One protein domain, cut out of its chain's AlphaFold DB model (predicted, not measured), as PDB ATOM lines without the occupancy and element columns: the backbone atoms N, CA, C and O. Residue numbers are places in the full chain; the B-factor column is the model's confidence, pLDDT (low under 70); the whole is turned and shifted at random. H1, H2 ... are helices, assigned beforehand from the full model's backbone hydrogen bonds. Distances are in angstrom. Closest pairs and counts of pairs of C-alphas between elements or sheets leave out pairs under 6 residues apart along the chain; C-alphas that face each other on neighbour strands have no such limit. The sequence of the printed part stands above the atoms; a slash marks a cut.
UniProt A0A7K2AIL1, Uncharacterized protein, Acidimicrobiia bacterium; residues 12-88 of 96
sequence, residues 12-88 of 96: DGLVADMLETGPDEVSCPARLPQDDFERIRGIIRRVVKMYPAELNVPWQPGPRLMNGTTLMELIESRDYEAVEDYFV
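AT A GLANCE: This is residues 12 to 88 of the 96 residues of an uncharacterized protein of Acidimicrobiia bacterium (UniProt A0A7K2AIL1). One long helix, H2, makes the core, and three shorter helices, H1, H3 and H4, gather round one side of it in that order, with H3 between H1 and H4. H1 crosses H2 at a steep tilt, while H3 and H4 run more nearly along it; two long links without named elements loop out toward the two ends of the longest axis, and residues 30 to 35 stick out at one end. The printed part has 77 residues, with four named helices in the order H1, H2, H3, H4 and no named strand; its class is all helix. It is compact, with a radius of gyration of the C-alphas of 11.7 A, and rounded, spanning 32 by 27 by 18 A.

IN THESE COORDINATES: H2, residues 34 to 50, is the longest helix at 24.3 A from first to last C-alpha; it begins at C-alpha 34 (-1.757, 13.087, 9.361). H1, residues 12 to 20, measures 12.2 A and begins at C-alpha 12 (-9.431, 8.784, 23.693). H3, residues 71 to 77, measures 9.9 A. H4, residues 80 to 88, measures 12.6 A and ends at C-alpha 88 (-24.562, 19.902, 9.108).

HOW THE PARTS SIT: H2 touches H1; their closest C-alphas, those of Met 18 and Ile 44, are 7.1 A apart. These two run the same way at a steep tilt of 46 degrees. With residues 39 to 43 alone, H2 only just touches H4, with 3 pairs of C-alphas within 8 A, the closest being those of Arg 39 and Tyr 80 at 6.9 A. H2 and H4 run the same way at a shallow tilt of 17 degrees. H3 is close to H2 but not clearly touching, the closest C-alphas being those of Ile 40 and Ile 75 at 6.7 A; they run opposite ways at a shallow tilt of 24 degrees. H3 is also close to H1 but not clearly touching, at 7.1 A between the closest C-alphas, Asp 12 and Met 72. H3 and H4 are close but not clearly touching, with the closest C-alphas, those of Leu 74 and Val 83, 6.8 A apart. H1 and H4 are apart. In H1, H2, H3 and H4 every O i to N i+4 pair is within hydrogen-bond range.

THE WHOLE: The two C-alphas farthest apart, those of Ala 30 and Met 66, are 32.4 A from each other. The printed part has no cut. The links H1 to H2, 13 residues, and H2 to H3, 20 residues, are long; the link H3 to H4 is tight. The mean pLDDT of the printed part is 71.1, and residues 50 to 69 and 81 to 88 of this predicted model are under 70.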
ATOM      1  N   ASP A  12      -8.712   8.227  22.545       77.62
ATOM      2  CA  ASP A  12      -9.431   8.784  23.693       77.62
ATOM      3  C   ASP A  12      -8.582   9.843  24.401       77.62
ATOM      4  O   ASP A  12      -9.024  10.980  24.563       77.62
ATOM      5  N   GLY A  13      -7.318   9.517  24.699       79.56
ATOM      6  CA  GLY A  13      -6.357  10.479  25.238       79.56
ATOM      7  C   GLY A  13      -6.087  11.651  24.293       79.56
ATOM      8  O   GLY A  13      -5.996  12.791  24.744       79.56
ATOM      9  N   LEU A  14      -6.031  11.402  22.979       83.62
ATOM     10  CA  LEU A  14      -5.873  12.461  21.980       83.62
ATOM     11  C   LEU A  14      -7.050  13.444  21.992       83.62
ATOM     12  O   LEU A  14      -6.853  14.656  21.950       83.62
ATOM     13  N   VAL A  15      -8.274  12.921  22.024       81.38
ATOM     14  CA  VAL A  15      -9.490  13.736  22.038       81.38
ATOM     15  C   VAL A  15      -9.604  14.502  23.350       81.38
ATOM     16  O   VAL A  15      -9.888  15.698  23.318       81.38
ATOM     17  N   ALA A  16      -9.328  13.855  24.482       81.12
ATOM     18  CA  ALA A  16      -9.308  14.507  25.785       81.12
ATOM     19  C   ALA A  16      -8.324  15.690  25.808       81.12
ATOM     20  O   ALA A  16      -8.706  16.791  26.201       81.12
ATOM     21  N   ASP A  17      -7.101  15.495  25.306       83.94
ATOM     22  CA  ASP A  17      -6.080  16.547  25.233       83.94
ATOM     23  C   ASP A  17      -6.516  17.703  24.316       83.94
ATOM     24  O   ASP A  17      -6.359  18.877  24.651       83.94
ATOM     25  N   MET A  18      -7.166  17.402  23.183       84.81
ATOM     26  CA  MET A  18      -7.697  18.438  22.284       84.81
ATOM     27  C   MET A  18      -8.832  19.248  22.912       84.81
ATOM     28  O   MET A  18      -9.019  20.409  22.555       84.81
ATOM     29  N   LEU A  19      -9.614  18.654  23.808       78.25
ATOM     30  CA  LEU A  19     -10.723  19.332  24.475       78.25
ATOM     31  C   LEU A  19     -10.257  20.139  25.690       78.25
ATOM     32  O   LEU A  19     -10.828  21.193  25.958       78.25
ATOM     33  N   GLU A  20      -9.229  19.663  26.395       79.12
ATOM     34  CA  GLU A  20      -8.652  20.331  27.564       79.12
ATOM     35  C   GLU A  20      -7.714  21.478  27.165       79.12
ATOM     36  O   GLU A  20      -7.881  22.611  27.618       79.12
ATOM     37  N   THR A  21      -6.746  21.197  26.291       81.94
ATOM     38  CA  THR A  21      -5.701  22.146  25.878       81.94
ATOM     39  C   THR A  21      -6.147  22.991  24.679       81.94
ATOM     40  O   THR A  21      -5.760  24.150  24.533       81.94
ATOM     41  N   GLY A  22      -7.008  22.426  23.834       79.19
ATOM     42  CA  GLY A  22      -7.484  23.027  22.594       79.19
ATOM     43  C   GLY A  22      -6.950  22.291  21.355       79.19
ATOM     44  O   GLY A  22      -5.777  21.920  21.301       79.19
ATOM     45  N   PRO A  23      -7.769  22.118  20.300       80.44
ATOM     46  CA  PRO A  23      -7.420  21.295  19.139       80.44
ATOM     47  C   PRO A  23      -6.254  21.858  18.314       80.44
ATOM     48  O   PRO A  23      -5.669  21.141  17.510       80.44
ATOM     49  N   ASP A  24      -5.934  23.142  18.475       82.75
ATOM     50  CA  ASP A  24      -4.839  23.815  17.775       82.75
ATOM     51  C   ASP A  24      -3.487  23.697  18.512       82.75
ATOM     52  O   ASP A  24      -2.447  23.918  17.895       82.75
ATOM     53  N   GLU A  25      -3.496  23.313  19.794       83.56
ATOM     54  CA  GLU A  25      -2.301  23.169  20.643       83.56
ATOM     55  C   GLU A  25      -1.779  21.721  20.680       83.56
ATOM     56  O   GLU A  25      -0.606  21.470  20.965       83.56
ATOM     57  N   VAL A  26      -2.638  20.751  20.356       85.75
ATOM     58  CA  VAL A  26      -2.284  19.328  20.332       85.75
ATOM     59  C   VAL A  26      -1.529  18.978  19.054       85.75
ATOM     60  O   VAL A  26      -1.901  19.369  17.950       85.75
ATOM     61  N   SER A  27      -0.461  18.194  19.198       85.44
ATOM     62  CA  SER A  27       0.354  17.725  18.075       85.44
ATOM     63  C   SER A  27      -0.088  16.352  17.572       85.44
ATOM     64  O   SER A  27      -0.494  15.489  18.348       85.44
ATOM     65  N   CYS A  28       0.062  16.121  16.264       82.94
ATOM     66  CA  CYS A  28      -0.244  14.831  15.651       82.94
ATOM     67  C   CYS A  28       0.589  13.700  16.280       82.94
ATOM     68  O   CYS A  28       1.825  13.764  16.251       82.94
ATOM     69  N   PRO A  29      -0.041  12.625  16.792       82.00
ATOM     70  CA  PRO A  29       0.679  11.438  17.225       82.00
ATOM     71  C   PRO A  29       1.452  10.834  16.054       82.00
ATOM     72  O   PRO A  29       0.902  10.649  14.973       82.00
ATOM     73  N   ALA A  30       2.700  10.418  16.278       78.44
ATOM     74  CA  ALA A  30       3.549   9.857  15.220       78.44
ATOM     75  C   ALA A  30       2.988   8.579  14.557       78.44
ATOM     76  O   ALA A  30       3.437   8.192  13.481       78.44
ATOM     77  N   ARG A  31       2.041   7.890  15.211       80.75
ATOM     78  CA  ARG A  31       1.405   6.658  14.710       80.75
ATOM     79  C   ARG A  31       0.016   6.882  14.100       80.75
ATOM     80  O   ARG A  31      -0.567   5.922  13.603       80.75
ATOM     81  N   LEU A  32      -0.509   8.105  14.146       80.56
ATOM     82  CA  LEU A  32      -1.770   8.470  13.509       80.56
ATOM     83  C   LEU A  32      -1.456   9.078  12.133       80.56
ATOM     84  O   LEU A  32      -0.601   9.961  12.056       80.56
ATOM     85  N   PRO A  33      -2.094   8.620  11.042       84.12
ATOM     86  CA  PRO A  33      -1.977   9.287   9.754       84.12
ATOM     87  C   PRO A  33      -2.334  10.768   9.886       84.12
ATOM     88  O   PRO A  33      -3.325  11.111  10.527       84.12
ATOM     89  N   GLN A  34      -1.541  11.643   9.267       84.00
ATOM     90  CA  GLN A  34      -1.757  13.087   9.361       84.00
ATOM     91  C   GLN A  34      -3.148  13.495   8.843       84.00
ATOM     92  O   GLN A  34      -3.778  14.371   9.428       84.00
ATOM     93  N   ASP A  35      -3.660  12.820   7.809       85.69
ATOM     94  CA  ASP A  35      -5.021  13.036   7.304       85.69
ATOM     95  C   ASP A  35      -6.100  12.680   8.340       85.69
ATOM     96  O   ASP A  35      -7.061  13.428   8.511       85.69
ATOM     97  N   ASP A  36      -5.932  11.567   9.066       83.25
ATOM     98  CA  ASP A  36      -6.850  11.169  10.142       83.25
ATOM     99  C   ASP A  36      -6.806  12.201  11.279       83.25
ATOM    100  O   ASP A  36      -7.846  12.616  11.790       83.25
ATOM    101  N   PHE A  37      -5.604  12.658  11.647       85.62
ATOM    102  CA  PHE A  37      -5.413  13.670  12.684       85.62
ATOM    103  C   PHE A  37      -6.101  14.994  12.344       85.62
ATOM    104  O   PHE A  37      -6.847  15.514  13.171       85.62
ATOM    105  N   GLU A  38      -5.895  15.530  11.138       85.31
ATOM    106  CA  GLU A  38      -6.518  16.791  10.722       85.31
ATOM    107  C   GLU A  38      -8.051  16.684  10.684       85.31
ATOM    108  O   GLU A  38      -8.747  17.627  11.070       85.31
ATOM    109  N   ARG A  39      -8.599  15.517  10.312       83.94
ATOM    110  CA  ARG A  39     -10.049  15.267  10.366       83.94
ATOM    111  C   ARG A  39     -10.577  15.235  11.796       83.94
ATOM    112  O   ARG A  39     -11.543  15.937  12.094       83.94
ATOM    113  N   ILE A  40      -9.930  14.486  12.689       83.25
ATOM    114  CA  ILE A  40     -10.289  14.435  14.117       83.25
ATOM    115  C   ILE A  40     -10.220  15.838  14.720       83.25
ATOM    116  O   ILE A  40     -11.173  16.294  15.347       83.25
ATOM    117  N   ARG A  41      -9.138  16.569  14.456       85.12
ATOM    118  CA  ARG A  41      -8.955  17.951  14.904       85.12
ATOM    119  C   ARG A  41     -10.075  18.865  14.408       85.12
ATOM    120  O   ARG A  41     -10.625  19.635  15.194       85.12
ATOM    121  N   GLY A  42     -10.450  18.769  13.131       82.69
ATOM    122  CA  GLY A  42     -11.560  19.528  12.550       82.69
ATOM    123  C   GLY A  42     -12.902  19.227  13.225       82.69
ATOM    124  O   GLY A  42     -13.660  20.148  13.538       82.69
ATOM    125  N   ILE A  43     -13.156  17.951  13.514       78.44
ATOM    126  CA  ILE A  43     -14.334  17.473  14.242       78.44
ATOM    127  C   ILE A  43     -14.365  18.050  15.664       78.44
ATOM    128  O   ILE A  43     -15.341  18.705  16.032       78.44
ATOM    129  N   ILE A  44     -13.286  17.885  16.438       79.25
ATOM    130  CA  ILE A  44     -13.195  18.393  17.814       79.25
ATOM    131  C   ILE A  44     -13.351  19.910  17.846       79.25
ATOM    132  O   ILE A  44     -14.144  20.433  18.624       79.25
ATOM    133  N   ARG A  45     -12.689  20.633  16.941       78.56
ATOM    134  CA  ARG A  45     -12.826  22.090  16.818       78.56
ATOM    135  C   ARG A  45     -14.273  22.527  16.606       78.56
ATOM    136  O   ARG A  45     -14.691  23.565  17.122       78.56
ATOM    137  N   ARG A  46     -15.050  21.746  15.856       75.75
ATOM    138  CA  ARG A  46     -16.467  22.021  15.600       75.75
ATOM    139  C   ARG A  46     -17.330  21.724  16.822       75.75
ATOM    140  O   ARG A  46     -18.158  22.562  17.171       75.75
ATOM    141  N   VAL A  47     -17.083  20.609  17.510       73.44
ATOM    142  CA  VAL A  47     -17.732  20.272  18.791       73.44
ATOM    143  C   VAL A  47     -17.477  21.366  19.824       73.44
ATOM    144  O   VAL A  47     -18.427  21.886  20.400       73.44
ATOM    145  N   VAL A  48     -16.221  21.792  19.973       72.44
ATOM    146  CA  VAL A  48     -15.804  22.862  20.890       72.44
ATOM    147  C   VAL A  48     -16.548  24.167  20.617       72.44
ATOM    148  O   VAL A  48     -16.966  24.863  21.540       72.44
ATOM    149  N   LYS A  49     -16.752  24.494  19.337       72.62
ATOM    150  CA  LYS A  49     -17.463  25.704  18.919       72.62
ATOM    151  C   LYS A  49     -18.976  25.626  19.144       72.62
ATOM    152  O   LYS A  49     -19.580  26.652  19.446       72.62
ATOM    153  N   MET A  50     -19.590  24.455  18.963       69.38
ATOM    154  CA  MET A  50     -21.041  24.281  19.107       69.38
ATOM    155  C   MET A  50     -21.479  24.059  20.555       69.38
ATOM    156  O   MET A  50     -22.524  24.565  20.957       69.38
ATOM    157  N   TYR A  51     -20.663  23.366  21.351       67.38
ATOM    158  CA  TYR A  51     -20.986  22.976  22.724       67.38
ATOM    159  C   TYR A  51     -19.951  23.485  23.743       67.38
ATOM    160  O   TYR A  51     -19.442  22.703  24.545       67.38
ATOM    161  N   PRO A  52     -19.648  24.797  23.797       63.25
ATOM    162  CA  PRO A  52     -18.644  25.330  24.724       63.25
ATOM    163  C   PRO A  52     -19.011  25.106  26.201       63.25
ATOM    164  O   PRO A  52     -18.137  25.047  27.061       63.25
ATOM    165  N   ALA A  53     -20.304  24.964  26.514       57.59
ATOM    166  CA  ALA A  53     -20.780  24.682  27.866       57.59
ATOM    167  C   ALA A  53     -20.512  23.231  28.309       57.59
ATOM    168  O   ALA A  53     -20.289  23.000  29.496       57.59
ATOM    169  N   GLU A  54     -20.486  22.276  27.374       52.78
ATOM    170  CA  GLU A  54     -20.217  20.860  27.660       52.78
ATOM    171  C   GLU A  54     -18.718  20.541  27.740       52.78
ATOM    172  O   GLU A  54     -18.342  19.440  28.119       52.78
ATOM    173  N   LEU A  55     -17.851  21.516  27.457       54.97
ATOM    174  CA  LEU A  55     -16.403  21.404  27.667       54.97
ATOM    175  C   LEU A  55     -15.945  21.780  29.076       54.97
ATOM    176  O   LEU A  55     -14.833  21.452  29.469       54.97
ATOM    177  N   ASN A  56     -16.780  22.477  29.852       51.56
ATOM    178  CA  ASN A  56     -16.461  22.808  31.248       51.56
ATOM    179  C   ASN A  56     -16.656  21.619  32.205       51.56
ATOM    180  O   ASN A  56     -16.463  21.760  33.413       51.56
ATOM    181  N   VAL A  57     -17.065  20.460  31.686       52.66
ATOM    182  CA  VAL A  57     -17.106  19.204  32.430       52.66
ATOM    183  C   VAL A  57     -15.924  18.333  32.000       52.66
ATOM    184  O   VAL A  57     -15.536  18.386  30.835       52.66
ATOM    185  N   PRO A  58     -15.332  17.538  32.914       57.00
ATOM    186  CA  PRO A  58     -14.283  16.594  32.543       57.00
ATOM    187  C   PRO A  58     -14.779  15.736  31.383       57.00
ATOM    188  O   PRO A  58     -15.898  15.218  31.466       57.00
ATOM    189  N   TRP A  59     -13.968  15.629  30.323       54.44
ATOM    190  CA  TRP A  59     -14.283  14.836  29.139       54.44
ATOM    191  C   TRP A  59     -14.847  13.485  29.574       54.44
ATOM    192  O   TRP A  59     -14.173  12.679  30.216       54.44
ATOM    193  N   GLN A  60     -16.123  13.275  29.278       55.75
ATOM    194  CA  GLN A  60     -16.726  11.957  29.328       55.75
ATOM    195  C   GLN A  60     -16.851  11.498  27.880       55.75
ATOM    196  O   GLN A  60     -17.200  12.331  27.043       55.75
ATOM    197  N   PRO A  61     -16.640  10.206  27.574       52.47
ATOM    198  CA  PRO A  61     -16.716   9.669  26.211       52.47
ATOM    199  C   PRO A  61     -18.066   9.892  25.499       52.47
ATOM    200  O   PRO A  61     -18.204   9.548  24.330       52.47
ATOM    201  N   GLY A  62     -19.046  10.535  26.141       51.34
ATOM    202  CA  GLY A  62     -19.787  11.583  25.443       51.34
ATOM    203  C   GLY A  62     -21.155  11.923  26.042       51.34
ATOM    204  O   GLY A  62     -21.816  11.057  26.623       51.34
ATOM    205  N   PRO A  63     -21.644  13.152  25.805       51.25
ATOM    206  CA  PRO A  63     -23.043  13.387  25.471       51.25
ATOM    207  C   PRO A  63     -23.370  12.650  24.161       51.25
ATOM    208  O   PRO A  63     -22.552  12.572  23.243       51.25
ATOM    209  N   ARG A  64     -24.569  12.070  24.065       49.28
ATOM    210  CA  ARG A  64     -25.021  11.412  22.831       49.28
ATOM    211  C   ARG A  64     -25.203  12.466  21.741       49.28
ATOM    212  O   ARG A  64     -25.958  13.414  21.941       49.28
ATOM    213  N   LEU A  65     -24.590  12.267  20.575       57.25
ATOM    214  CA  LEU A  65     -24.996  12.997  19.371       57.25
ATOM    215  C   LEU A  65     -26.441  12.606  19.021       57.25
ATOM    216  O   LEU A  65     -26.947  11.603  19.525       57.25
ATOM    217  N   MET A  66     -27.124  13.365  18.158       48.78
ATOM    218  CA  MET A  66     -28.572  13.198  17.914       48.78
ATOM    219  C   MET A  66     -29.007  11.775  17.493       48.78
ATOM    220  O   MET A  66     -30.155  11.400  17.708       48.78
ATOM    221  N   ASN A  67     -28.097  10.965  16.941       54.81
ATOM    222  CA  ASN A  67     -28.321   9.556  16.586       54.81
ATOM    223  C   ASN A  67     -28.270   8.605  17.808       54.81
ATOM    224  O   ASN A  67     -28.913   7.560  17.824       54.81
ATOM    225  N   GLY A  68     -27.563   8.973  18.875       58.09
ATOM    226  CA  GLY A  68     -27.196   8.066  19.965       58.09
ATOM    227  C   GLY A  68     -25.756   7.561  19.876       58.09
ATOM    228  O   GLY A  68     -25.317   6.891  20.805       58.09
ATOM    229  N   THR A  69     -25.038   7.919  18.809       62.72
ATOM    230  CA  THR A  69     -23.599   7.692  18.629       62.72
ATOM    231  C   THR A  69     -22.788   8.707  19.431       62.72
ATOM    232  O   THR A  69     -23.147   9.883  19.520       62.72
ATOM    233  N   THR A  70     -21.688   8.259  20.014       70.12
ATOM    234  CA  THR A  70     -20.709   9.108  20.693       70.12
ATOM    235  C   THR A  70     -19.666   9.650  19.719       70.12
ATOM    236  O   THR A  70     -19.417   9.087  18.653       70.12
ATOM    237  N   LEU A  71     -19.017  10.752  20.094       70.50
ATOM    238  CA  LEU A  71     -17.902  11.313  19.331       70.50
ATOM    239  C   LEU A  71     -16.761  10.298  19.151       70.50
ATOM    240  O   LEU A  71     -16.161  10.231  18.082       70.50
ATOM    241  N   MET A  72     -16.508   9.482  20.177       73.75
ATOM    242  CA  MET A  72     -15.508   8.417  20.129       73.75
ATOM    243  C   MET A  72     -15.894   7.311  19.152       73.75
ATOM    244  O   MET A  72     -15.071   6.957  18.317       73.75
ATOM    245  N   GLU A  73     -17.143   6.837  19.160       73.88
ATOM    246  CA  GLU A  73     -17.613   5.847  18.177       73.88
ATOM    247  C   GLU A  73     -17.468   6.355  16.734       73.88
ATOM    248  O   GLU A  73     -17.126   5.587  15.835       73.88
ATOM    249  N   LEU A  74     -17.669   7.655  16.504       73.12
ATOM    250  CA  LEU A  74     -17.439   8.266  15.196       73.12
ATOM    251  C   LEU A  74     -15.954   8.292  14.816       73.12
ATOM    252  O   LEU A  74     -15.600   7.881  13.712       73.12
ATOM    253  N   ILE A  75     -15.082   8.735  15.721       75.56
ATOM    254  CA  ILE A  75     -13.632   8.790  15.480       75.56
ATOM    255  C   ILE A  75     -13.059   7.380  15.267       75.56
ATOM    256  O   ILE A  75     -12.250   7.166  14.365       75.56
ATOM    257  N   GLU A  76     -13.529   6.398  16.034       75.75
ATOM    258  CA  GLU A  76     -13.158   4.990  15.889       75.75
ATOM    259  C   GLU A  76     -13.672   4.376  14.582       75.75
ATOM    260  O   GLU A  76     -12.974   3.557  13.980       75.75
ATOM    261  N   SER A  77     -14.851   4.792  14.104       74.94
ATOM    262  CA  SER A  77     -15.398   4.327  12.823       74.94
ATOM    263  C   SER A  77     -14.578   4.783  11.614       74.94
ATOM    264  O   SER A  77     -14.664   4.165  10.554       74.94
ATOM    265  N   ARG A  78     -13.780   5.856  11.766       71.88
ATOM    266  CA  ARG A  78     -13.062   6.561  10.684       71.88
ATOM    267  C   ARG A  78     -13.962   7.029   9.533       71.88
ATOM    268  O   ARG A  78     -13.461   7.459   8.494       71.88
ATOM    269  N   ASP A  79     -15.278   6.979   9.714       70.12
ATOM    270  CA  ASP A  79     -16.267   7.460   8.760       70.12
ATOM    271  C   ASP A  79     -16.508   8.954   8.987       70.12
ATOM    272  O   ASP A  79     -17.560   9.402   9.436       70.12
ATOM    273  N   TYR A  80     -15.464   9.744   8.736       71.44
ATOM    274  CA  TYR A  80     -15.489  11.187   8.964       71.44
ATOM    275  C   TYR A  80     -16.455  11.925   8.021       71.44
ATOM    276  O   TYR A  80     -16.870  13.035   8.343       71.44
ATOM    277  N   GLU A  81     -16.835  11.324   6.885       66.12
ATOM    278  CA  GLU A  81     -17.838  11.894   5.971       66.12
ATOM    279  C   GLU A  81     -19.229  11.881   6.607       66.12
ATOM    280  O   GLU A  81     -19.932  12.891   6.572       66.12
ATOM    281  N   ALA A  82     -19.600  10.779   7.268       63.12
ATOM    282  CA  ALA A  82     -20.835  10.731   8.040       63.12
ATOM    283  C   ALA A  82     -20.839  11.809   9.135       63.12
ATOM    284  O   ALA A  82     -21.854  12.461   9.364       63.12
ATOM    285  N   VAL A  83     -19.693  12.043   9.783       61.22
ATOM    286  CA  VAL A  83     -19.545  13.070  10.825       61.22
ATOM    287  C   VAL A  83     -19.788  14.482  10.292       61.22
ATOM    288  O   VAL A  83     -20.473  15.274  10.945       61.22
ATOM    289  N   GLU A  84     -19.247  14.806   9.116       60.62
ATOM    290  CA  GLU A  84     -19.509  16.091   8.470       60.62
ATOM    291  C   GLU A  84     -21.002  16.276   8.189       60.62
ATOM    292  O   GLU A  84     -21.520  17.352   8.472       60.62
ATOM    293  N   ASP A  85     -21.710  15.235   7.748       56.34
ATOM    294  CA  ASP A  85     -23.161  15.283   7.524       56.34
ATOM    295  C   ASP A  85     -23.953  15.441   8.840       56.34
ATOM    296  O   ASP A  85     -24.845  16.285   8.935       56.34
ATOM    297  N   TYR A  86     -23.568  14.740   9.917       53.44
ATOM    298  CA  TYR A  86     -24.211  14.877  11.237       53.44
ATOM    299  C   TYR A  86     -24.065  16.282  11.834       53.44
ATOM    300  O   TYR A  86     -25.001  16.783  12.460       53.44
ATOM    301  N   PHE A  87     -22.920  16.943  11.641       53.47
ATOM    302  CA  PHE A  87     -22.722  18.320  12.108       53.47
ATOM    303  C   PHE A  87     -23.444  19.371  11.256       53.47
ATOM    304  O   PHE A  87     -23.543  20.529  11.664       53.47
ATOM    305  N   VAL A  88     -23.934  18.996  10.076       50.56
ATOM    306  CA  VAL A  88     -24.562  19.902   9.108       50.56
ATOM    307  C   VAL A  88     -26.065  20.078   9.333       50.56
ATOM    308  O   VAL A  88     -26.660  21.044   8.851       50.56
TER     309      VAL A  88